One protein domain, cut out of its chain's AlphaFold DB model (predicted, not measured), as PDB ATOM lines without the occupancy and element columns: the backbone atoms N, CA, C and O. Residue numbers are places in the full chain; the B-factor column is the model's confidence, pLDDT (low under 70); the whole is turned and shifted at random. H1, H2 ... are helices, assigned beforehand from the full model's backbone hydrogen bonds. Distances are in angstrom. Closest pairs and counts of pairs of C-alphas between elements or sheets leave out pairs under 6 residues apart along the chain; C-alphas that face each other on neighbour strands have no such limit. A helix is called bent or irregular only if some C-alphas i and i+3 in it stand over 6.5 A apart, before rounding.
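What this domain is: This is residues 73 to 222 of the 241 residues of an uncharacterized protein of Streptococcus mitis (UniProt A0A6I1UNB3). What would one see first? Four crossed helices make an elongated core in which H1b packs on H2, H2 on H4, H4 on H5 and H5 on H1b. H3 is set across H1a, the first arm of the bent helix H1, and residues 73 to 80, 156 to 162 and 215 to 222 stick out. What is it made of? The printed part has 150 residues with five named helices, H1 to H5 in chain order, and no named strand: all helix, mostly crossed. How large is it? It is compact, with a radius of gyration of the C-alphas of 17.1 A, and spans 57 by 33 by 24 A.

How they stand to each other: Is the longest helix straight? H1, residues 73 to 112, was assigned as one helix by its hydrogen bonds but is bent, with C-alphas 91 and 94 7.0 A apart; its arms H1a, residues 73 to 91, and H1b, residues 94 to 112, stand at a steep tilt of 48 degrees. What touches H1b? H2, residues 120 to 139, forms a helical hairpin with it at 43 degrees, closest at the C-alphas of Tyr 100 and Ser 129, 5.1 A; H5, residues 190 to 222, touches it with residues 190 to 204 alone at a shallow tilt of 26 degrees, opposite ways, closest at the C-alphas of Ile 108 and Cys 193, 6.0 A. Where are the others? H4, residues 167 to 182, touches H2, closest at the C-alphas of Asn 127 and Tyr 181, 4.2 A, and H5, closest at those of Ser 169 and Gly 199, 4.7 A. H3, residues 141 to 156, touches H1a about perpendicular, closest at the C-alphas of Glu 85 and Tyr 142, 5.4 A, and only just touches H4, with 3 pairs of C-alphas within 8 A, closest at those of Gly 151 and Ile 167, 6.5 A. How complete are the backbones? Every O i to N i+4 pair is within hydrogen-bond range in H1a and H2, against 13 of 15 in H1b, 10 of 12 in H3 and in H4, and 27 of 29 in H5.

Where its parts are: Where are the anchors and lengths? C-alpha 73 of H1a is at (115.368, 145.672, 168.740) and C-alpha 222 of H5 at (103.809, 127.267, 170.434); H5 is 48.9 A long, H2 28.6 A, H1a 26.7 A, H1b 25.6 A, H4 23.7 A and H3 23.3 A. Which are irregular? H1b, with C-alphas 95 and 98 6.50 A apart, H3, with 149 and 152 7.3 A apart, and only just H4, with 171 and 174 7.0 A apart.

The domain as a whole: How far does it reach? The two C-alphas farthest apart, of Lys 73 and Gly 117, are 58.8 A apart. Are there cuts or long links? The printed part has no cut and no long link. Where is confidence low? Residues 73 to 78, 151 to 163 and 216 to 222 are under 70 in pLDDT.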
ATOM      1  N   LYS A  73     115.360 145.540 170.211       65.38
ATOM      2  CA  LYS A  73     115.368 145.672 168.740       65.38
ATOM      3  C   LYS A  73     116.548 144.931 168.121       65.38
ATOM      4  O   LYS A  73     116.378 144.287 167.088       65.38
ATOM      5  N   LEU A  74     117.715 145.012 168.757       55.38
ATOM      6  CA  LEU A  74     118.922 144.326 168.317       55.38
ATOM      7  C   LEU A  74     118.785 142.803 168.463       55.38
ATOM      8  O   LEU A  74     119.058 142.086 167.506       55.38
ATOM      9  N   LYS A  75     118.272 142.318 169.600       66.88
ATOM     10  CA  LYS A  75     117.964 140.898 169.817       66.88
ATOM     11  C   LYS A  75     117.016 140.367 168.738       66.88
ATOM     12  O   LYS A  75     117.385 139.473 167.996       66.88
ATOM     13  N   LYS A  76     115.878 141.036 168.516       65.94
ATOM     14  CA  LYS A  76     114.928 140.677 167.443       65.94
ATOM     15  C   LYS A  76     115.530 140.720 166.035       65.94
ATOM     16  O   LYS A  76     114.997 140.098 165.119       65.94
ATOM     17  N   PHE A  77     116.555 141.536 165.796       56.34
ATOM     18  CA  PHE A  77     117.255 141.546 164.513       56.34
ATOM     19  C   PHE A  77     118.123 140.295 164.352       56.34
ATOM     20  O   PHE A  77     118.061 139.666 163.298       56.34
ATOM     21  N   TYR A  78     118.874 139.923 165.390       66.69
ATOM     22  CA  TYR A  78     119.658 138.690 165.395       66.69
ATOM     23  C   TYR A  78     118.765 137.454 165.315       66.69
ATOM     24  O   TYR A  78     118.992 136.642 164.427       66.69
ATOM     25  N   ASP A  79     117.692 137.391 166.106       75.19
ATOM     26  CA  ASP A  79     116.730 136.283 166.083       75.19
ATOM     27  C   ASP A  79     116.119 136.108 164.679       75.19
ATOM     28  O   ASP A  79     116.053 135.006 164.144       75.19
ATOM     29  N   ARG A  80     115.721 137.207 164.015       72.94
ATOM     30  CA  ARG A  80     115.192 137.145 162.639       72.94
ATOM     31  C   ARG A  80     116.229 136.675 161.630       72.94
ATOM     32  O   ARG A  80     115.879 135.977 160.686       72.94
ATOM     33  N   ARG A  81     117.482 137.096 161.787       76.12
ATOM     34  CA  ARG A  81     118.562 136.692 160.890       76.12
ATOM     35  C   ARG A  81     118.909 135.219 161.083       76.12
ATOM     36  O   ARG A  81     119.104 134.521 160.101       76.12
ATOM     37  N   GLU A  82     118.957 134.757 162.325       80.75
ATOM     38  CA  GLU A  82     119.142 133.348 162.656       80.75
ATOM     39  C   GLU A  82     118.014 132.498 162.068       80.75
ATOM     40  O   GLU A  82     118.299 131.529 161.368       80.75
ATOM     41  N   GLN A  83     116.758 132.928 162.228       82.19
ATOM     42  CA  GLN A  83     115.608 132.257 161.624       82.19
ATOM     43  C   GLN A  83     115.704 132.211 160.093       82.19
ATOM     44  O   GLN A  83     115.477 131.166 159.502       82.19
ATOM     45  N   GLN A  84     116.099 133.306 159.434       86.25
ATOM     46  CA  GLN A  84     116.289 133.318 157.978       86.25
ATOM     47  C   GLN A  84     117.363 132.326 157.511       86.25
ATOM     48  O   GLN A  84     117.197 131.676 156.479       86.25
ATOM     49  N   GLU A  85     118.472 132.216 158.242       88.19
ATOM     50  CA  GLU A  85     119.548 131.276 157.911       88.19
ATOM     51  C   GLU A  85     119.131 129.822 158.200       88.19
ATOM     52  O   GLU A  85     119.508 128.920 157.445       88.19
ATOM     53  N   LEU A  86     118.316 129.593 159.238       87.56
ATOM     54  CA  LEU A  86     117.685 128.304 159.524       87.56
ATOM     55  C   LEU A  86     116.703 127.912 158.413       87.56
ATOM     56  O   LEU A  86     116.834 126.830 157.848       87.56
ATOM     57  N   ASP A  87     115.782 128.796 158.032       86.69
ATOM     58  CA  ASP A  87     114.816 128.557 156.955       86.69
ATOM     59  C   ASP A  87     115.536 128.254 155.632       86.69
ATOM     60  O   ASP A  87     115.165 127.338 154.895       86.69
ATOM     61  N   ASN A  88     116.605 128.998 155.328       88.25
ATOM     62  CA  ASN A  88     117.448 128.754 154.160       88.25
ATOM     63  C   ASN A  88     118.086 127.354 154.198       88.25
ATOM     64  O   ASN A  88     118.092 126.652 153.185       88.25
ATOM     65  N   PHE A  89     118.596 126.932 155.357       92.50
ATOM     66  CA  PHE A  89     119.132 125.588 155.553       92.50
ATOM     67  C   PHE A  89     118.047 124.515 155.366       92.50
ATOM     68  O   PHE A  89     118.227 123.621 154.538       92.50
ATOM     69  N   LEU A  90     116.907 124.628 156.054       90.06
ATOM     70  CA  LEU A  90     115.819 123.645 156.004       90.06
ATOM     71  C   LEU A  90     115.262 123.465 154.583       90.06
ATOM     72  O   LEU A  90     115.067 122.337 154.129       90.06
ATOM     73  N   ASN A  91     115.066 124.566 153.851       87.25
ATOM     74  CA  ASN A  91     114.515 124.534 152.494       87.25
ATOM     75  C   ASN A  91     115.482 123.937 151.461       87.25
ATOM     76  O   ASN A  91     115.055 123.293 150.497       87.25
ATOM     77  N   ASN A  92     116.787 124.153 151.641       86.88
ATOM     78  CA  ASN A  92     117.784 123.784 150.638       86.88
ATOM     79  C   ASN A  92     118.504 122.468 150.934       86.88
ATOM     80  O   ASN A  92     119.021 121.851 150.005       86.88
ATOM     81  N   TYR A  93     118.537 122.011 152.184       91.06
ATOM     82  CA  TYR A  93     119.252 120.794 152.565       91.06
ATOM     83  C   TYR A  93     118.775 119.553 151.803       91.06
ATOM     84  O   TYR A  93     119.579 118.881 151.157       91.06
ATOM     85  N   SER A  94     117.469 119.277 151.821       84.25
ATOM     86  CA  SER A  94     116.910 118.074 151.185       84.25
ATOM     87  C   SER A  94     117.093 118.088 149.657       84.25
ATOM     88  O   SER A  94     117.519 117.106 149.045       84.25
ATOM     89  N   ASN A  95     116.833 119.246 149.042       83.12
ATOM     90  CA  ASN A  95     116.801 119.394 147.588       83.12
ATOM     91  C   ASN A  95     118.195 119.482 146.952       83.12
ATOM     92  O   ASN A  95     118.392 118.988 145.844       83.12
ATOM     93  N   TYR A  96     119.159 120.103 147.636       89.06
ATOM     94  CA  TYR A  96     120.498 120.320 147.091       89.06
ATOM     95  C   TYR A  96     121.518 119.401 147.746       89.06
ATOM     96  O   TYR A  96     122.053 118.521 147.084       89.06
ATOM     97  N   TYR A  97     121.776 119.539 149.043       93.19
ATOM     98  CA  TYR A  97     122.848 118.759 149.651       93.19
ATOM     99  C   TYR A  97     122.542 117.256 149.654       93.19
ATOM    100  O   TYR A  97     123.320 116.484 149.100       93.19
ATOM    101  N   LYS A  98     121.396 116.843 150.213       92.81
ATOM    102  CA  LYS A  98     121.073 115.426 150.466       92.81
ATOM    103  C   LYS A  98     120.968 114.601 149.184       92.81
ATOM    104  O   LYS A  98     121.462 113.481 149.107       92.81
ATOM    105  N   THR A  99     120.371 115.171 148.141       93.44
ATOM    106  CA  THR A  99     120.242 114.487 146.846       93.44
ATOM    107  C   THR A  99     121.611 114.232 146.203       93.44
ATOM    108  O   THR A  99     121.889 113.127 145.726       93.44
ATOM    109  N   TYR A 100     122.493 115.235 146.201       95.31
ATOM    110  CA  TYR A 100     123.813 115.104 145.586       95.31
ATOM    111  C   TYR A 100     124.797 114.325 146.468       95.31
ATOM    112  O   TYR A 100     125.603 113.569 145.923       95.31
ATOM    113  N   SER A 101     124.689 114.416 147.799       96.25
ATOM    114  CA  SER A 101     125.496 113.617 148.729       96.25
ATOM    115  C   SER A 101     125.195 112.130 148.567       96.25
ATOM    116  O   SER A 101     126.123 111.338 148.452       96.25
ATOM    117  N   GLN A 102     123.922 111.742 148.444       95.81
ATOM    118  CA  GLN A 102     123.528 110.348 148.222       95.81
ATOM    119  C   GLN A 102     124.013 109.809 146.874       95.81
ATOM    120  O   GLN A 102     124.514 108.686 146.797       95.81
ATOM    121  N   SER A 103     123.912 110.612 145.807       94.56
ATOM    122  CA  SER A 103     124.478 110.232 144.508       94.56
ATOM    123  C   SER A 103     125.992 110.042 144.598       94.56
ATOM    124  O   SER A 103     126.518 109.067 144.064       94.56
ATOM    125  N   LEU A 104     126.688 110.955 145.282       96.56
ATOM    126  CA  LEU A 104     128.136 110.908 145.449       96.56
ATOM    127  C   LEU A 104     128.575 109.712 146.299       96.56
ATOM    128  O   LEU A 104     129.506 109.014 145.915       96.56
ATOM    129  N   LEU A 105     127.879 109.425 147.401       97.12
ATOM    130  CA  LEU A 105     128.131 108.255 148.246       97.12
ATOM    131  C   LEU A 105     128.038 106.955 147.446       97.12
ATOM    132  O   LEU A 105     128.887 106.081 147.600       97.12
ATOM    133  N   LYS A 106     127.057 106.850 146.544       96.06
ATOM    134  CA  LYS A 106     126.889 105.683 145.673       96.06
ATOM    135  C   LYS A 106     128.019 105.549 144.649       96.06
ATOM    136  O   LYS A 106     128.503 104.447 144.399       96.06
ATOM    137  N   ASP A 107     128.444 106.658 144.043       95.06
ATOM    138  CA  ASP A 107     129.590 106.666 143.126       95.06
ATOM    139  C   ASP A 107     130.894 106.302 143.874       95.06
ATOM    140  O   ASP A 107     131.667 105.486 143.374       95.06
ATOM    141  N   ILE A 108     131.102 106.811 145.095       96.06
ATOM    142  CA  ILE A 108     132.243 106.465 145.959       96.06
ATOM    143  C   ILE A 108     132.225 104.981 146.343       96.06
ATOM    144  O   ILE A 108     133.248 104.306 146.244       96.06
ATOM    145  N   GLU A 109     131.074 104.441 146.741       95.88
ATOM    146  CA  GLU A 109     130.929 103.020 147.072       95.88
ATOM    147  C   GLU A 109     131.337 102.131 145.888       95.88
ATOM    148  O   GLU A 109     132.082 101.164 146.051       95.88
ATOM    149  N   ASN A 110     130.929 102.492 144.669       94.12
ATOM    150  CA  ASN A 110     131.336 101.770 143.466       94.12
ATOM    151  C   ASN A 110     132.847 101.851 143.202       94.12
ATOM    152  O   ASN A 110     133.412 100.908 142.637       94.12
ATOM    153  N   VAL A 111     133.512 102.954 143.561       94.25
ATOM    154  CA  VAL A 111     134.978 103.070 143.472       94.25
ATOM    155  C   VAL A 111     135.640 102.133 144.477       94.25
ATOM    156  O   VAL A 111     136.488 101.333 144.087       94.25
ATOM    157  N   LEU A 112     135.210 102.173 145.740       93.44
ATOM    158  CA  LEU A 112     135.765 101.345 146.817       93.44
ATOM    159  C   LEU A 112     135.570  99.843 146.562       93.44
ATOM    160  O   LEU A 112     136.440  99.040 146.883       93.44
ATOM    161  N   LEU A 113     134.461  99.461 145.925       94.12
ATOM    162  CA  LEU A 113     134.189  98.084 145.503       94.12
ATOM    163  C   LEU A 113     134.882  97.686 144.189       94.12
ATOM    164  O   LEU A 113     134.649  96.582 143.700       94.12
ATOM    165  N   GLN A 114     135.687  98.572 143.592       90.44
ATOM    166  CA  GLN A 114     136.371  98.361 142.307       90.44
ATOM    167  C   GLN A 114     135.416  98.023 141.146       90.44
ATOM    168  O   GLN A 114     135.789  97.376 140.171       90.44
ATOM    169  N   LYS A 115     134.166  98.494 141.222       90.25
ATOM    170  CA  LYS A 115     133.124  98.296 140.196       90.25
ATOM    171  C   LYS A 115     133.087  99.423 139.160       90.25
ATOM    172  O   LYS A 115     132.188  99.472 138.323       90.25
ATOM    173  N   THR A 116     134.038 100.352 139.226       86.38
ATOM    174  CA  THR A 116     134.013 101.603 138.463       86.38
ATOM    175  C   THR A 116     134.964 101.553 137.273       86.38
ATOM    176  O   THR A 116     136.161 101.359 137.433       86.38
ATOM    177  N   GLY A 117     134.437 101.795 136.069       86.19
ATOM    178  CA  GLY A 117     135.230 101.885 134.834       86.19
ATOM    179  C   GLY A 117     135.831 103.268 134.548       86.19
ATOM    180  O   GLY A 117     136.378 103.472 133.471       86.19
ATOM    181  N   PHE A 118     135.683 104.229 135.468       90.88
ATOM    182  CA  PHE A 118     136.195 105.605 135.364       90.88
ATOM    183  C   PHE A 118     135.910 106.271 134.002       90.88
ATOM    184  O   PHE A 118     136.782 106.872 133.373       90.88
ATOM    185  N   SER A 119     134.670 106.167 133.519       92.69
ATOM    186  CA  SER A 119     134.257 106.798 132.261       92.69
ATOM    187  C   SER A 119     134.175 108.328 132.389       92.69
ATOM    188  O   SER A 119     134.010 108.846 133.497       92.69
ATOM    189  N   PRO A 120     134.244 109.090 131.280       92.38
ATOM    190  CA  PRO A 120     134.016 110.537 131.303       92.38
ATOM    191  C   PRO A 120     132.708 110.936 132.005       92.38
ATOM    192  O   PRO A 120     132.715 111.864 132.811       92.38
ATOM    193  N   ASP A 121     131.627 110.184 131.787       92.56
ATOM    194  CA  ASP A 121     130.326 110.432 132.421       92.56
ATOM    195  C   ASP A 121     130.368 110.256 133.940       92.56
ATOM    196  O   ASP A 121     129.756 111.036 134.668       92.56
ATOM    197  N   PHE A 122     131.100 109.250 134.433       94.06
ATOM    198  CA  PHE A 122     131.314 109.066 135.868       94.06
ATOM    199  C   PHE A 122     131.980 110.303 136.477       94.06
ATOM    200  O   PHE A 122     131.470 110.864 137.444       94.06
ATOM    201  N   PHE A 123     133.067 110.785 135.871       93.31
ATOM    202  CA  PHE A 123     133.753 111.972 136.378       93.31
ATOM    203  C   PHE A 123     132.899 113.231 136.282       93.31
ATOM    204  O   PHE A 123     132.946 114.052 137.192       93.31
ATOM    205  N   GLY A 124     132.093 113.375 135.226       93.38
ATOM    206  CA  GLY A 124     131.139 114.477 135.105       93.38
ATOM    207  C   GLY A 124     130.119 114.486 136.245       93.38
ATOM    208  O   GLY A 124     129.864 115.538 136.833       93.38
ATOM    209  N   ARG A 125     129.576 113.315 136.608       94.38
ATOM    210  CA  ARG A 125     128.650 113.185 137.743       94.38
ATOM    211  C   ARG A 125     129.325 113.467 139.081       94.38
ATOM    212  O   ARG A 125     128.811 114.290 139.829       94.38
ATOM    213  N   VAL A 126     130.474 112.847 139.359       94.88
ATOM    214  CA  VAL A 126     131.218 113.066 140.612       94.88
ATOM    215  C   VAL A 126     131.592 114.534 140.772       94.88
ATOM    216  O   VAL A 126     131.340 115.110 141.824       94.88
ATOM    217  N   ASN A 127     132.140 115.158 139.726       94.81
ATOM    218  CA  ASN A 127     132.518 116.567 139.747       94.81
ATOM    219  C   ASN A 127     131.315 117.449 140.098       94.81
ATOM    220  O   ASN A 127     131.385 118.242 141.036       94.81
ATOM    221  N   LYS A 128     130.184 117.240 139.411       95.50
ATOM    222  CA  LYS A 128     128.945 117.971 139.681       95.50
ATOM    223  C   LYS A 128     128.477 117.776 141.124       95.50
ATOM    224  O   LYS A 128     128.146 118.760 141.778       95.50
ATOM    225  N   SER A 129     128.451 116.542 141.624       96.44
ATOM    226  CA  SER A 129     127.996 116.262 142.988       96.44
ATOM    227  C   SER A 129     128.920 116.863 144.041       96.44
ATOM    228  O   SER A 129     128.437 117.526 144.952       96.44
ATOM    229  N   CYS A 130     130.238 116.728 143.879       96.19
ATOM    230  CA  CYS A 130     131.221 117.358 144.757       96.19
ATOM    231  C   CYS A 130     131.061 118.885 144.786       96.19
ATOM    232  O   CYS A 130     131.025 119.478 145.862       96.19
ATOM    233  N   TYR A 131     130.914 119.513 143.615       95.31
ATOM    234  CA  TYR A 131     130.718 120.957 143.497       95.31
ATOM    235  C   TYR A 131     129.430 121.425 144.188       95.31
ATOM    236  O   TYR A 131     129.468 122.356 144.991       95.31
ATOM    237  N   VAL A 132     128.299 120.762 143.922       95.12
ATOM    238  CA  VAL A 132     127.010 121.135 144.526       95.12
ATOM    239  C   VAL A 132     127.046 120.945 146.039       95.12
ATOM    240  O   VAL A 132     126.647 121.853 146.765       95.12
ATOM    241  N   CYS A 133     127.581 119.827 146.534       95.88
ATOM    242  CA  CYS A 133     127.731 119.603 147.971       95.88
ATOM    243  C   CYS A 133     128.615 120.674 148.625       95.88
ATOM    244  O   CYS A 133     128.229 121.211 149.662       95.88
ATOM    245  N   ALA A 134     129.752 121.032 148.016       95.00
ATOM    246  CA  ALA A 134     130.633 122.081 148.534       95.00
ATOM    247  C   ALA A 134     129.907 123.431 148.612       95.00
ATOM    248  O   ALA A 134     129.897 124.076 149.660       95.00
ATOM    249  N   GLN A 135     129.222 123.817 147.533       93.75
ATOM    250  CA  GLN A 135     128.453 125.057 147.472       93.75
ATOM    251  C   GLN A 135     127.319 125.086 148.510       93.75
ATOM    252  O   GLN A 135     127.088 126.111 149.156       93.75
ATOM    253  N   SER A 136     126.615 123.966 148.692       93.88
ATOM    254  CA  SER A 136     125.558 123.831 149.694       93.88
ATOM    255  C   SER A 136     126.100 124.000 151.111       93.88
ATOM    256  O   SER A 136     125.586 124.850 151.839       93.88
ATOM    257  N   ILE A 137     127.168 123.281 151.478       93.62
ATOM    258  CA  ILE A 137     127.823 123.438 152.788       93.62
ATOM    259  C   ILE A 137     128.215 124.898 153.004       93.62
ATOM    260  O   ILE A 137     127.990 125.458 154.079       93.62
ATOM    261  N   ASP A 138     128.752 125.546 151.968       91.38
ATOM    262  CA  ASP A 138     129.180 126.929 152.085       91.38
ATOM    263  C   ASP A 138     128.044 127.912 152.362       91.38
ATOM    264  O   ASP A 138     128.247 128.893 153.092       91.38
ATOM    265  N   SER A 139     126.859 127.615 151.831       90.06
ATOM    266  CA  SER A 139     125.643 128.408 151.996       90.06
ATOM    267  C   SER A 139     124.956 128.231 153.355       90.06
ATOM    268  O   SER A 139     124.224 129.123 153.786       90.06
ATOM    269  N   TYR A 140     125.202 127.127 154.068       92.25
ATOM    270  CA  TYR A 140     124.540 126.817 155.340       92.25
ATOM    271  C   TYR A 140     125.207 127.523 156.525       92.25
ATOM    272  O   TYR A 140     125.836 126.910 157.390       92.25
ATOM    273  N   ARG A 141     125.051 128.849 156.594       87.81
ATOM    274  CA  ARG A 141     125.604 129.669 157.689       87.81
ATOM    275  C   ARG A 141     125.075 129.279 159.063       87.81
ATOM    276  O   ARG A 141     125.819 129.408 160.033       87.81
ATOM    277  N   TYR A 142     123.838 128.790 159.142       86.75
ATOM    278  CA  TYR A 142     123.271 128.232 160.370       86.75
ATOM    279  C   TYR A 142     124.134 127.075 160.905       86.75
ATOM    280  O   TYR A 142     124.634 127.143 162.026       86.75
ATOM    281  N   VAL A 143     124.428 126.081 160.059       89.75
ATOM    282  CA  VAL A 143     125.275 124.924 160.407       89.75
ATOM    283  C   VAL A 143     126.694 125.368 160.777       89.75
ATOM    284  O   VAL A 143     127.226 124.939 161.799       89.75
ATOM    285  N   LYS A 144     127.295 126.288 160.006       88.81
ATOM    286  CA  LYS A 144     128.628 126.847 160.314       88.81
ATOM    287  C   LYS A 144     128.673 127.544 161.677       88.81
ATOM    288  O   LYS A 144     129.636 127.381 162.421       88.81
ATOM    289  N   SER A 145     127.636 128.315 162.003       84.50
ATOM    290  CA  SER A 145     127.534 129.013 163.289       84.50
ATOM    291  C   SER A 145     127.388 128.015 164.433       84.50
ATOM    292  O   SER A 145     128.081 128.143 165.439       84.50
ATOM    293  N   TRP A 146     126.569 126.975 164.246       86.12
ATOM    294  CA  TRP A 146     126.408 125.905 165.225       86.12
ATOM    295  C   TRP A 146     127.737 125.187 165.503       86.12
ATOM    296  O   TRP A 146     128.154 125.101 166.654       86.12
ATOM    297  N   ILE A 147     128.471 124.769 164.464       85.19
ATOM    298  CA  ILE A 147     129.796 124.141 164.624       85.19
ATOM    299  C   ILE A 147     130.772 125.090 165.335       85.19
ATOM    300  O   ILE A 147     131.515 124.665 166.212       85.19
ATOM    301  N   SER A 148     130.767 126.386 165.012       80.94
ATOM    302  CA  SER A 148     131.655 127.358 165.667       80.94
ATOM    303  C   SER A 148     131.365 127.539 167.159       80.94
ATOM    304  O   SER A 148     132.282 127.875 167.913       80.94
ATOM    305  N   ILE A 149     130.104 127.404 167.569       77.94
ATOM    306  CA  ILE A 149     129.678 127.582 168.959       77.94
ATOM    307  C   ILE A 149     129.920 126.291 169.740       77.94
ATOM    308  O   ILE A 149     130.566 126.333 170.781       77.94
ATOM    309  N   TYR A 150     129.463 125.155 169.211       75.00
ATOM    310  CA  TYR A 150     129.399 123.885 169.937       75.00
ATOM    311  C   TYR A 150     130.531 122.908 169.597       75.00
ATOM    312  O   TYR A 150     130.783 121.975 170.353       75.00
ATOM    313  N   GLY A 151     131.256 123.109 168.494       67.69
ATOM    314  CA  GLY A 151     132.279 122.172 168.011       67.69
ATOM    315  C   GLY A 151     133.431 121.951 168.994       67.69
ATOM    316  O   GLY A 151     133.891 120.826 169.139       67.69
ATOM    317  N   ARG A 152     133.849 122.991 169.729       64.06
ATOM    318  CA  ARG A 152     134.917 122.877 170.743       64.06
ATOM    319  C   ARG A 152     134.482 122.121 171.995       64.06
ATOM    320  O   ARG A 152     135.283 121.397 172.576       64.06
ATOM    321  N   ASP A 153     133.223 122.271 172.392       60.34
ATOM    322  CA  ASP A 153     132.685 121.598 173.576       60.34
ATOM    323  C   ASP A 153     132.437 120.106 173.291       60.34
ATOM    324  O   ASP A 153     132.599 119.270 174.176       60.34
ATOM    325  N   LEU A 154     132.138 119.756 172.035       60.25
ATOM    326  CA  LEU A 154     132.011 118.370 171.565       60.25
ATOM    327  C   LEU A 154     133.361 117.642 171.445       60.25
ATOM    328  O   LEU A 154     133.405 116.428 171.615       60.25
ATOM    329  N   GLU A 155     134.456 118.359 171.179       55.97
ATOM    330  CA  GLU A 155     135.815 117.794 171.150       55.97
ATOM    331  C   GLU A 155     136.398 117.574 172.561       55.97
ATOM    332  O   GLU A 155     137.203 116.665 172.763       55.97
ATOM    333  N   ALA A 156     136.010 118.400 173.541       52.44
ATOM    334  CA  ALA A 156     136.574 118.388 174.893       52.44
ATOM    335  C   ALA A 156     135.837 117.462 175.878       52.44
ATOM    336  O   ALA A 156     136.437 116.986 176.843       52.44
ATOM    337  N   ILE A 157     134.545 117.208 175.659       49.56
ATOM    338  CA  ILE A 157     133.710 116.418 176.567       49.56
ATOM    339  C   ILE A 157     133.585 115.001 175.999       49.56
ATOM    340  O   ILE A 157     132.668 114.684 175.248       49.56
ATOM    341  N   GLY A 158     134.518 114.131 176.385       50.09
ATOM    342  CA  GLY A 158     134.461 112.688 176.118       50.09
ATOM    343  C   GLY A 158     133.398 111.929 176.928       50.09
ATOM    344  O   GLY A 158     133.459 110.704 176.992       50.09
ATOM    345  N   GLU A 159     132.447 112.623 177.559       38.97
ATOM    346  CA  GLU A 159     131.412 112.029 178.409       38.97
ATOM    347  C   GLU A 159     130.000 112.303 177.859       38.97
ATOM    348  O   GLU A 159     129.551 113.442 177.753       38.97
ATOM    349  N   GLU A 160     129.324 111.209 177.491       40.75
ATOM    350  CA  GLU A 160     127.866 111.015 177.393       40.75
ATOM    351  C   GLU A 160     126.990 112.142 176.803       40.75
ATOM    352  O   GLU A 160     125.874 112.380 177.264       40.75
ATOM    353  N   ASN A 161     127.400 112.758 175.692       44.66
ATOM    354  CA  ASN A 161     126.430 113.356 174.770       44.66
ATOM    355  C   ASN A 161     126.036 112.336 173.689       44.66
ATOM    356  O   ASN A 161     126.879 111.744 173.022       44.66
ATOM    357  N   VAL A 162     124.726 112.143 173.512       50.28
ATOM    358  CA  VAL A 162     124.048 111.091 172.717       50.28
ATOM    359  C   VAL A 162     124.431 111.056 171.219       50.28
ATOM    360  O   VAL A 162     124.072 110.115 170.514       50.28
ATOM    361  N   TYR A 163     125.188 112.035 170.715       57.19
ATOM    362  CA  TYR A 163     125.547 112.159 169.300       57.19
ATOM    363  C   TYR A 163     127.011 112.600 169.152       57.19
ATOM    364  O   TYR A 163     127.310 113.778 168.977       57.19
ATOM    365  N   SER A 164     127.944 111.657 169.270       70.81
ATOM    366  CA  SER A 164     129.371 111.883 169.028       70.81
ATOM    367  C   SER A 164     129.641 112.110 167.533       70.81
ATOM    368  O   SER A 164     129.860 111.166 166.776       70.81
ATOM    369  N   PHE A 165     129.593 113.368 167.088       80.62
ATOM    370  CA  PHE A 165     129.980 113.748 165.726       80.62
ATOM    371  C   PHE A 165     131.502 113.802 165.585       80.62
ATOM    372  O   PHE A 165     132.191 114.362 166.437       80.62
ATOM    373  N   ASP A 166     132.033 113.301 164.471       86.50
ATOM    374  CA  ASP A 166     133.444 113.499 164.132       86.50
ATOM    375  C   ASP A 166     133.645 114.898 163.517       86.50
ATOM    376  O   ASP A 166     133.579 115.103 162.298       86.50
ATOM    377  N   ILE A 167     133.865 115.886 164.390       84.56
ATOM    378  CA  ILE A 167     134.026 117.301 164.018       84.56
ATOM    379  C   ILE A 167     135.216 117.509 163.074       84.56
ATOM    380  O   ILE A 167     135.141 118.333 162.158       84.56
ATOM    381  N   GLN A 168     136.290 116.731 163.220       87.88
ATOM    382  CA  GLN A 168     137.445 116.809 162.330       87.88
ATOM    383  C   GLN A 168     137.073 116.400 160.897       87.88
ATOM    384  O   GLN A 168     137.438 117.085 159.938       87.88
ATOM    385  N   SER A 169     136.312 115.316 160.744       90.75
ATOM    386  CA  SER A 169     135.823 114.844 159.445       90.75
ATOM    387  C   SER A 169     134.858 115.848 158.808       90.75
ATOM    388  O   SER A 169     134.954 116.114 157.609       90.75
ATOM    389  N   ILE A 170     133.990 116.468 159.614       91.56
ATOM    390  CA  ILE A 170     133.078 117.538 159.181       91.56
ATOM    391  C   ILE A 170     133.853 118.768 158.691       91.56
ATOM    392  O   ILE A 170     133.588 119.273 157.601       91.56
ATOM    393  N   ASN A 171     134.845 119.230 159.455       89.56
ATOM    394  CA  ASN A 171     135.644 120.405 159.107       89.56
ATOM    395  C   ASN A 171     136.532 120.176 157.875       89.56
ATOM    396  O   ASN A 171     136.817 121.121 157.141       89.56
ATOM    397  N   ASN A 172     136.958 118.935 157.625       93.69
ATOM    398  CA  ASN A 172     137.767 118.596 156.455       93.69
ATOM    399  C   ASN A 172     136.935 118.381 155.175       93.69
ATOM    400  O   ASN A 172     137.466 118.473 154.066       93.69
ATOM    401  N   LEU A 173     135.630 118.115 155.297       96.12
ATOM    402  CA  LEU A 173     134.757 117.799 154.164       96.12
ATOM    403  C   LEU A 173     134.785 118.847 153.030       96.12
ATOM    404  O   LEU A 173     134.904 118.433 151.875       96.12
ATOM    405  N   PRO A 174     134.741 120.174 153.281       95.12
ATOM    406  CA  PRO A 174     134.819 121.170 152.208       95.12
ATOM    407  C   PRO A 174     136.090 121.051 151.355       95.12
ATOM    408  O   PRO A 174     136.034 121.209 150.133       95.12
ATOM    409  N   ASN A 175     137.225 120.716 151.977       95.06
ATOM    410  CA  ASN A 175     138.491 120.517 151.270       95.06
ATOM    411  C   ASN A 175     138.461 119.237 150.434       95.06
ATOM    412  O   ASN A 175     138.875 119.246 149.275       95.06
ATOM    413  N   LEU A 176     137.929 118.147 150.993       96.12
ATOM    414  CA  LEU A 176     137.780 116.878 150.279       96.12
ATOM    415  C   LEU A 176     136.865 117.031 149.059       96.12
ATOM    416  O   LEU A 176     137.224 116.602 147.967       96.12
ATOM    417  N   LEU A 177     135.727 117.712 149.204       96.44
ATOM    418  CA  LEU A 177     134.827 118.006 148.086       96.44
ATOM    419  C   LEU A 177     135.504 118.888 147.035       96.44
ATOM    420  O   LEU A 177     135.411 118.593 145.843       96.44
ATOM    421  N   SER A 178     136.234 119.917 147.476       94.44
ATOM    422  CA  SER A 178     136.996 120.805 146.590       94.44
ATOM    423  C   SER A 178     138.011 120.047 145.749       94.44
ATOM    424  O   SER A 178     138.064 120.220 144.529       94.44
ATOM    425  N   ASN A 179     138.755 119.139 146.372       92.56
ATOM    426  CA  ASN A 179     139.694 118.286 145.662       92.56
ATOM    427  C   ASN A 179     138.987 117.270 144.757       92.56
ATOM    428  O   ASN A 179     139.453 117.022 143.647       92.56
ATOM    429  N   GLY A 180     137.840 116.736 145.183       88.62
ATOM    430  CA  GLY A 180     137.059 115.758 144.427       88.62
ATOM    431  C   GLY A 180     136.519 116.288 143.097       88.62
ATOM    432  O   GLY A 180     136.426 115.521 142.138       88.62
ATOM    433  N   TYR A 181     136.197 117.585 142.998       88.88
ATOM    434  CA  TYR A 181     135.839 118.196 141.710       88.88
ATOM    435  C   TYR A 181     137.026 118.860 140.991       88.88
ATOM    436  O   TYR A 181     137.034 118.895 139.762       88.88
ATOM    437  N   SER A 182     138.041 119.357 141.706       87.31
ATOM    438  CA  SER A 182     139.172 120.072 141.086       87.31
ATOM    439  C   SER A 182     140.271 119.146 140.559       87.31
ATOM    440  O   SER A 182     140.936 119.472 139.577       87.31
ATOM    441  N   VAL A 183     140.474 117.983 141.187       89.94
ATOM    442  CA  VAL A 183     141.566 117.050 140.880       89.94
ATOM    443  C   VAL A 183     140.992 115.676 140.554       89.94
ATOM    444  O   VAL A 183     140.832 114.812 141.411       89.94
ATOM    445  N   ARG A 184     140.717 115.456 139.263       82.75
ATOM    446  CA  ARG A 184     140.067 114.241 138.740       82.75
ATOM    447  C   ARG A 184     140.716 112.932 139.199       82.75
ATOM    448  O   ARG A 184     140.016 111.944 139.381       82.75
ATOM    449  N   GLU A 185     142.034 112.907 139.362       88.50
ATOM    450  CA  GLU A 185     142.759 111.699 139.765       88.50
ATOM    451  C   GLU A 185     142.552 111.335 141.242       88.50
ATOM    452  O   GLU A 185     142.647 110.158 141.575       88.50
ATOM    453  N   GLN A 186     142.195 112.286 142.118       90.31
ATOM    454  CA  GLN A 186     142.006 111.985 143.544       90.31
ATOM    455  C   GLN A 186     140.848 111.020 143.798       90.31
ATOM    456  O   GLN A 186     140.957 110.170 144.669       90.31
ATOM    457  N   ILE A 187     139.773 111.059 143.002       91.94
ATOM    458  CA  ILE A 187     138.653 110.117 143.178       91.94
ATOM    459  C   ILE A 187     139.028 108.663 142.847       91.94
ATOM    460  O   ILE A 187     138.248 107.755 143.102       91.94
ATOM    461  N   LYS A 188     140.189 108.410 142.232       92.19
ATOM    462  CA  LYS A 188     140.680 107.040 142.024       92.19
ATOM    463  C   LYS A 188     141.379 106.493 143.265       92.19
ATOM    464  O   LYS A 188     141.558 105.282 143.368       92.19
ATOM    465  N   ASP A 189     141.794 107.374 144.170       94.38
ATOM    466  CA  ASP A 189     142.469 107.000 145.396       94.38
ATOM    467  C   ASP A 189     141.460 106.502 146.441       94.38
ATOM    468  O   ASP A 189     140.458 107.154 146.754       94.38
ATOM    469  N   SER A 190     141.721 105.304 146.963       93.12
ATOM    470  CA  SER A 190     140.816 104.637 147.898       93.12
ATOM    471  C   SER A 190     140.784 105.339 149.254       93.12
ATOM    472  O   SER A 190     139.724 105.407 149.872       93.12
ATOM    473  N   GLU A 191     141.921 105.848 149.728       95.88
ATOM    474  CA  GLU A 191     142.009 106.537 151.018       95.88
ATOM    475  C   GLU A 191     141.244 107.866 150.971       95.88
ATOM    476  O   GLU A 191     140.424 108.158 151.846       95.88
ATOM    477  N   PHE A 192     141.419 108.633 149.895       96.06
ATOM    478  CA  PHE A 192     140.628 109.824 149.613       96.06
ATOM    479  C   PHE A 192     139.125 109.518 149.617       96.06
ATOM    480  O   PHE A 192     138.353 110.213 150.280       96.06
ATOM    481  N   CYS A 193     138.707 108.458 148.920       95.88
ATOM    482  CA  CYS A 193     137.307 108.045 148.848       95.88
ATOM    483  C   CYS A 193     136.728 107.668 150.218       95.88
ATOM    484  O   CYS A 193     135.602 108.056 150.527       95.88
ATOM    485  N   GLN A 194     137.490 106.967 151.061       97.00
ATOM    486  CA  GLN A 194     137.079 106.640 152.431       97.00
ATOM    487  C   GLN A 194     136.914 107.897 153.291       97.00
ATOM    488  O   GLN A 194     135.903 108.050 153.978       97.00
ATOM    489  N   ASN A 195     137.867 108.829 153.216       96.94
ATOM    490  CA  ASN A 195     137.801 110.090 153.952       96.94
ATOM    491  C   ASN A 195     136.619 110.956 153.496       96.94
ATOM    492  O   ASN A 195     135.906 111.522 154.326       96.94
ATOM    493  N   LEU A 196     136.372 111.024 152.185       97.06
ATOM    494  CA  LEU A 196     135.237 111.747 151.618       97.06
ATOM    495  C   LEU A 196     133.905 111.109 152.034       97.06
ATOM    496  O   LEU A 196     133.003 111.822 152.470       97.06
ATOM    497  N   GLN A 197     133.794 109.779 151.968       97.19
ATOM    498  CA  GLN A 197     132.616 109.044 152.435       97.19
ATOM    499  C   GLN A 197     132.331 109.329 153.913       97.19
ATOM    500  O   GLN A 197     131.198 109.652 154.272       97.19
ATOM    501  N   LYS A 198     133.360 109.246 154.762       96.31
ATOM    502  CA  LYS A 198     133.248 109.521 156.195       96.31
ATOM    503  C   LYS A 198     132.769 110.950 156.452       96.31
ATOM    504  O   LYS A 198     131.797 111.137 157.176       96.31
ATOM    505  N   GLY A 199     133.397 111.945 155.819       95.75
ATOM    506  CA  GLY A 199     132.997 113.346 155.954       95.75
ATOM    507  C   GLY A 199     131.542 113.584 155.544       95.75
ATOM    508  O   GLY A 199     130.799 114.222 156.286       95.75
ATOM    509  N   LEU A 200     131.111 113.021 154.406       96.75
ATOM    510  CA  LEU A 200     129.730 113.135 153.916       96.75
ATOM    511  C   LEU A 200     128.715 112.576 154.920       96.75
ATOM    512  O   LEU A 200     127.718 113.241 155.202       96.75
ATOM    513  N   ILE A 201     128.982 111.387 155.468       95.44
ATOM    514  CA  ILE A 201     128.113 110.719 156.447       95.44
ATOM    515  C   ILE A 201     128.032 111.525 157.745       95.44
ATOM    516  O   ILE A 201     126.942 111.736 158.271       95.44
ATOM    517  N   GLU A 202     129.166 111.985 158.269       93.12
ATOM    518  CA  GLU A 202     129.207 112.746 159.522       93.12
ATOM    519  C   GLU A 202     128.504 114.100 159.389       93.12
ATOM    520  O   GLU A 202     127.742 114.500 160.270       93.12
ATOM    521  N   PHE A 203     128.666 114.775 158.249       94.25
ATOM    522  CA  PHE A 203     127.945 116.014 157.978       94.25
ATOM    523  C   PHE A 203     126.434 115.791 157.810       94.25
ATOM    524  O   PHE A 203     125.641 116.594 158.301       94.25
ATOM    525  N   GLU A 204     126.016 114.703 157.153       94.12
ATOM    526  CA  GLU A 204     124.599 114.332 157.029       94.12
ATOM    527  C   GLU A 204     123.977 114.039 158.401       94.12
ATOM    528  O   GLU A 204     122.912 114.574 158.710       94.12
ATOM    529  N   LYS A 205     124.674 113.297 159.275       91.88
ATOM    530  CA  LYS A 205     124.242 113.075 160.666       91.88
ATOM    531  C   LYS A 205     124.050 114.389 161.423       91.88
ATOM    532  O   LYS A 205     123.041 114.550 162.107       91.88
ATOM    533  N   LEU A 206     125.002 115.322 161.305       91.00
ATOM    534  CA  LEU A 206     124.896 116.638 161.936       91.00
ATOM    535  C   LEU A 206     123.675 117.402 161.412       91.00
ATOM    536  O   LEU A 206     122.896 117.938 162.197       91.00
ATOM    537  N   CYS A 207     123.486 117.448 160.096       91.69
ATOM    538  CA  CYS A 207     122.362 118.164 159.500       91.69
ATOM    539  C   CYS A 207     121.015 117.566 159.916       91.69
ATOM    540  O   CYS A 207     120.115 118.310 160.300       91.69
ATOM    541  N   ASP A 208     120.887 116.240 159.892       90.31
ATOM    542  CA  ASP A 208     119.670 115.551 160.316       90.31
ATOM    543  C   ASP A 208     119.371 115.823 161.806       90.31
ATOM    544  O   ASP A 208     118.223 116.095 162.163       90.31
ATOM    545  N   TYR A 209     120.395 115.855 162.669       88.19
ATOM    546  CA  TYR A 209     120.247 116.279 164.066       88.19
ATOM    547  C   TYR A 209     119.735 117.720 164.186       88.19
ATOM    548  O   TYR A 209     118.764 117.969 164.901       88.19
ATOM    549  N   LEU A 210     120.338 118.665 163.460       88.69
ATOM    550  CA  LEU A 210     119.953 120.078 163.512       88.69
ATOM    551  C   LEU A 210     118.520 120.317 163.029       88.69
ATOM    552  O   LEU A 210     117.826 121.173 163.576       88.69
ATOM    553  N   ILE A 211     118.058 119.550 162.041       88.75
ATOM    554  CA  ILE A 211     116.671 119.589 161.563       88.75
ATOM    555  C   ILE A 211     115.709 119.113 162.656       88.75
ATOM    556  O   ILE A 211     114.689 119.757 162.909       88.75
ATOM    557  N   ILE A 212     116.034 118.002 163.325       86.31
ATOM    558  CA  ILE A 212     115.223 117.473 164.431       86.31
ATOM    559  C   ILE A 212     115.179 118.476 165.589       86.31
ATOM    560  O   ILE A 212     114.109 118.715 166.152       86.31
ATOM    561  N   GLU A 213     116.319 119.072 165.937       82.75
ATOM    562  CA  GLU A 213     116.418 120.039 167.030       82.75
ATOM    563  C   GLU A 213     115.627 121.321 166.725       82.75
ATOM    564  O   GLU A 213     114.864 121.791 167.571       82.75
ATOM    565  N   ALA A 214     115.696 121.823 165.488       81.50
ATOM    566  CA  ALA A 214     114.881 122.948 165.035       81.50
ATOM    567  C   ALA A 214     113.371 122.654 165.147       81.50
ATOM    568  O   ALA A 214     112.617 123.468 165.686       81.50
ATOM    569  N   GLY A 215     112.925 121.455 164.745       72.00
ATOM    570  CA  GLY A 215     111.522 121.035 164.876       72.00
ATOM    571  C   GLY A 215     111.040 120.861 166.329       72.00
ATOM    572  O   GLY A 215     109.853 121.027 166.636       72.00
ATOM    573  N   ARG A 216     111.952 120.572 167.268       59.62
ATOM    574  CA  ARG A 216     111.660 120.540 168.716       59.62
ATOM    575  C   ARG A 216     111.538 121.944 169.327       59.62
ATOM    576  O   ARG A 216     110.823 122.110 170.318       59.62
ATOM    577  N   GLY A 217     112.187 122.952 168.741       52.56
ATOM    578  CA  GLY A 217     112.091 124.354 169.162       52.56
ATOM    579  C   GLY A 217     110.711 124.974 168.905       52.56
ATOM    580  O   GLY A 217     110.133 125.607 169.794       52.56
ATOM    581  N   GLU A 218     110.120 124.721 167.734       47.16
ATOM    582  CA  GLU A 218     108.792 125.245 167.359       47.16
ATOM    583  C   GLU A 218     107.654 124.685 168.236       47.16
ATOM    584  O   GLU A 218     106.694 125.384 168.583       47.16
ATOM    585  N   SER A 219     107.784 123.433 168.677       40.59
ATOM    586  CA  SER A 219     106.812 122.762 169.552       40.59
ATOM    587  C   SER A 219     106.882 123.211 171.024       40.59
ATOM    588  O   SER A 219     105.944 122.965 171.788       40.59
ATOM    589  N   ARG A 220     107.950 123.915 171.430       36.62
ATOM    590  CA  ARG A 220     108.043 124.610 172.730       36.62
ATOM    591  C   ARG A 220     107.547 126.058 172.650       36.62
ATOM    592  O   ARG A 220     106.768 126.466 173.506       36.62
ATOM    593  N   SER A 221     107.900 126.787 171.589       33.94
ATOM    594  CA  SER A 221     107.455 128.171 171.325       33.94
ATOM    595  C   SER A 221     105.928 128.305 171.182       33.94
ATOM    596  O   SER A 221     105.311 129.245 171.687       33.94
ATOM    597  N   SER A 222     105.274 127.309 170.576       33.34
ATOM    598  CA  SER A 222     103.809 127.267 170.434       33.34
ATOM    599  C   SER A 222     103.043 127.065 171.751       33.34
ATOM    600  O   SER A 222     101.844 127.341 171.793       33.34
TER     601      SER A 222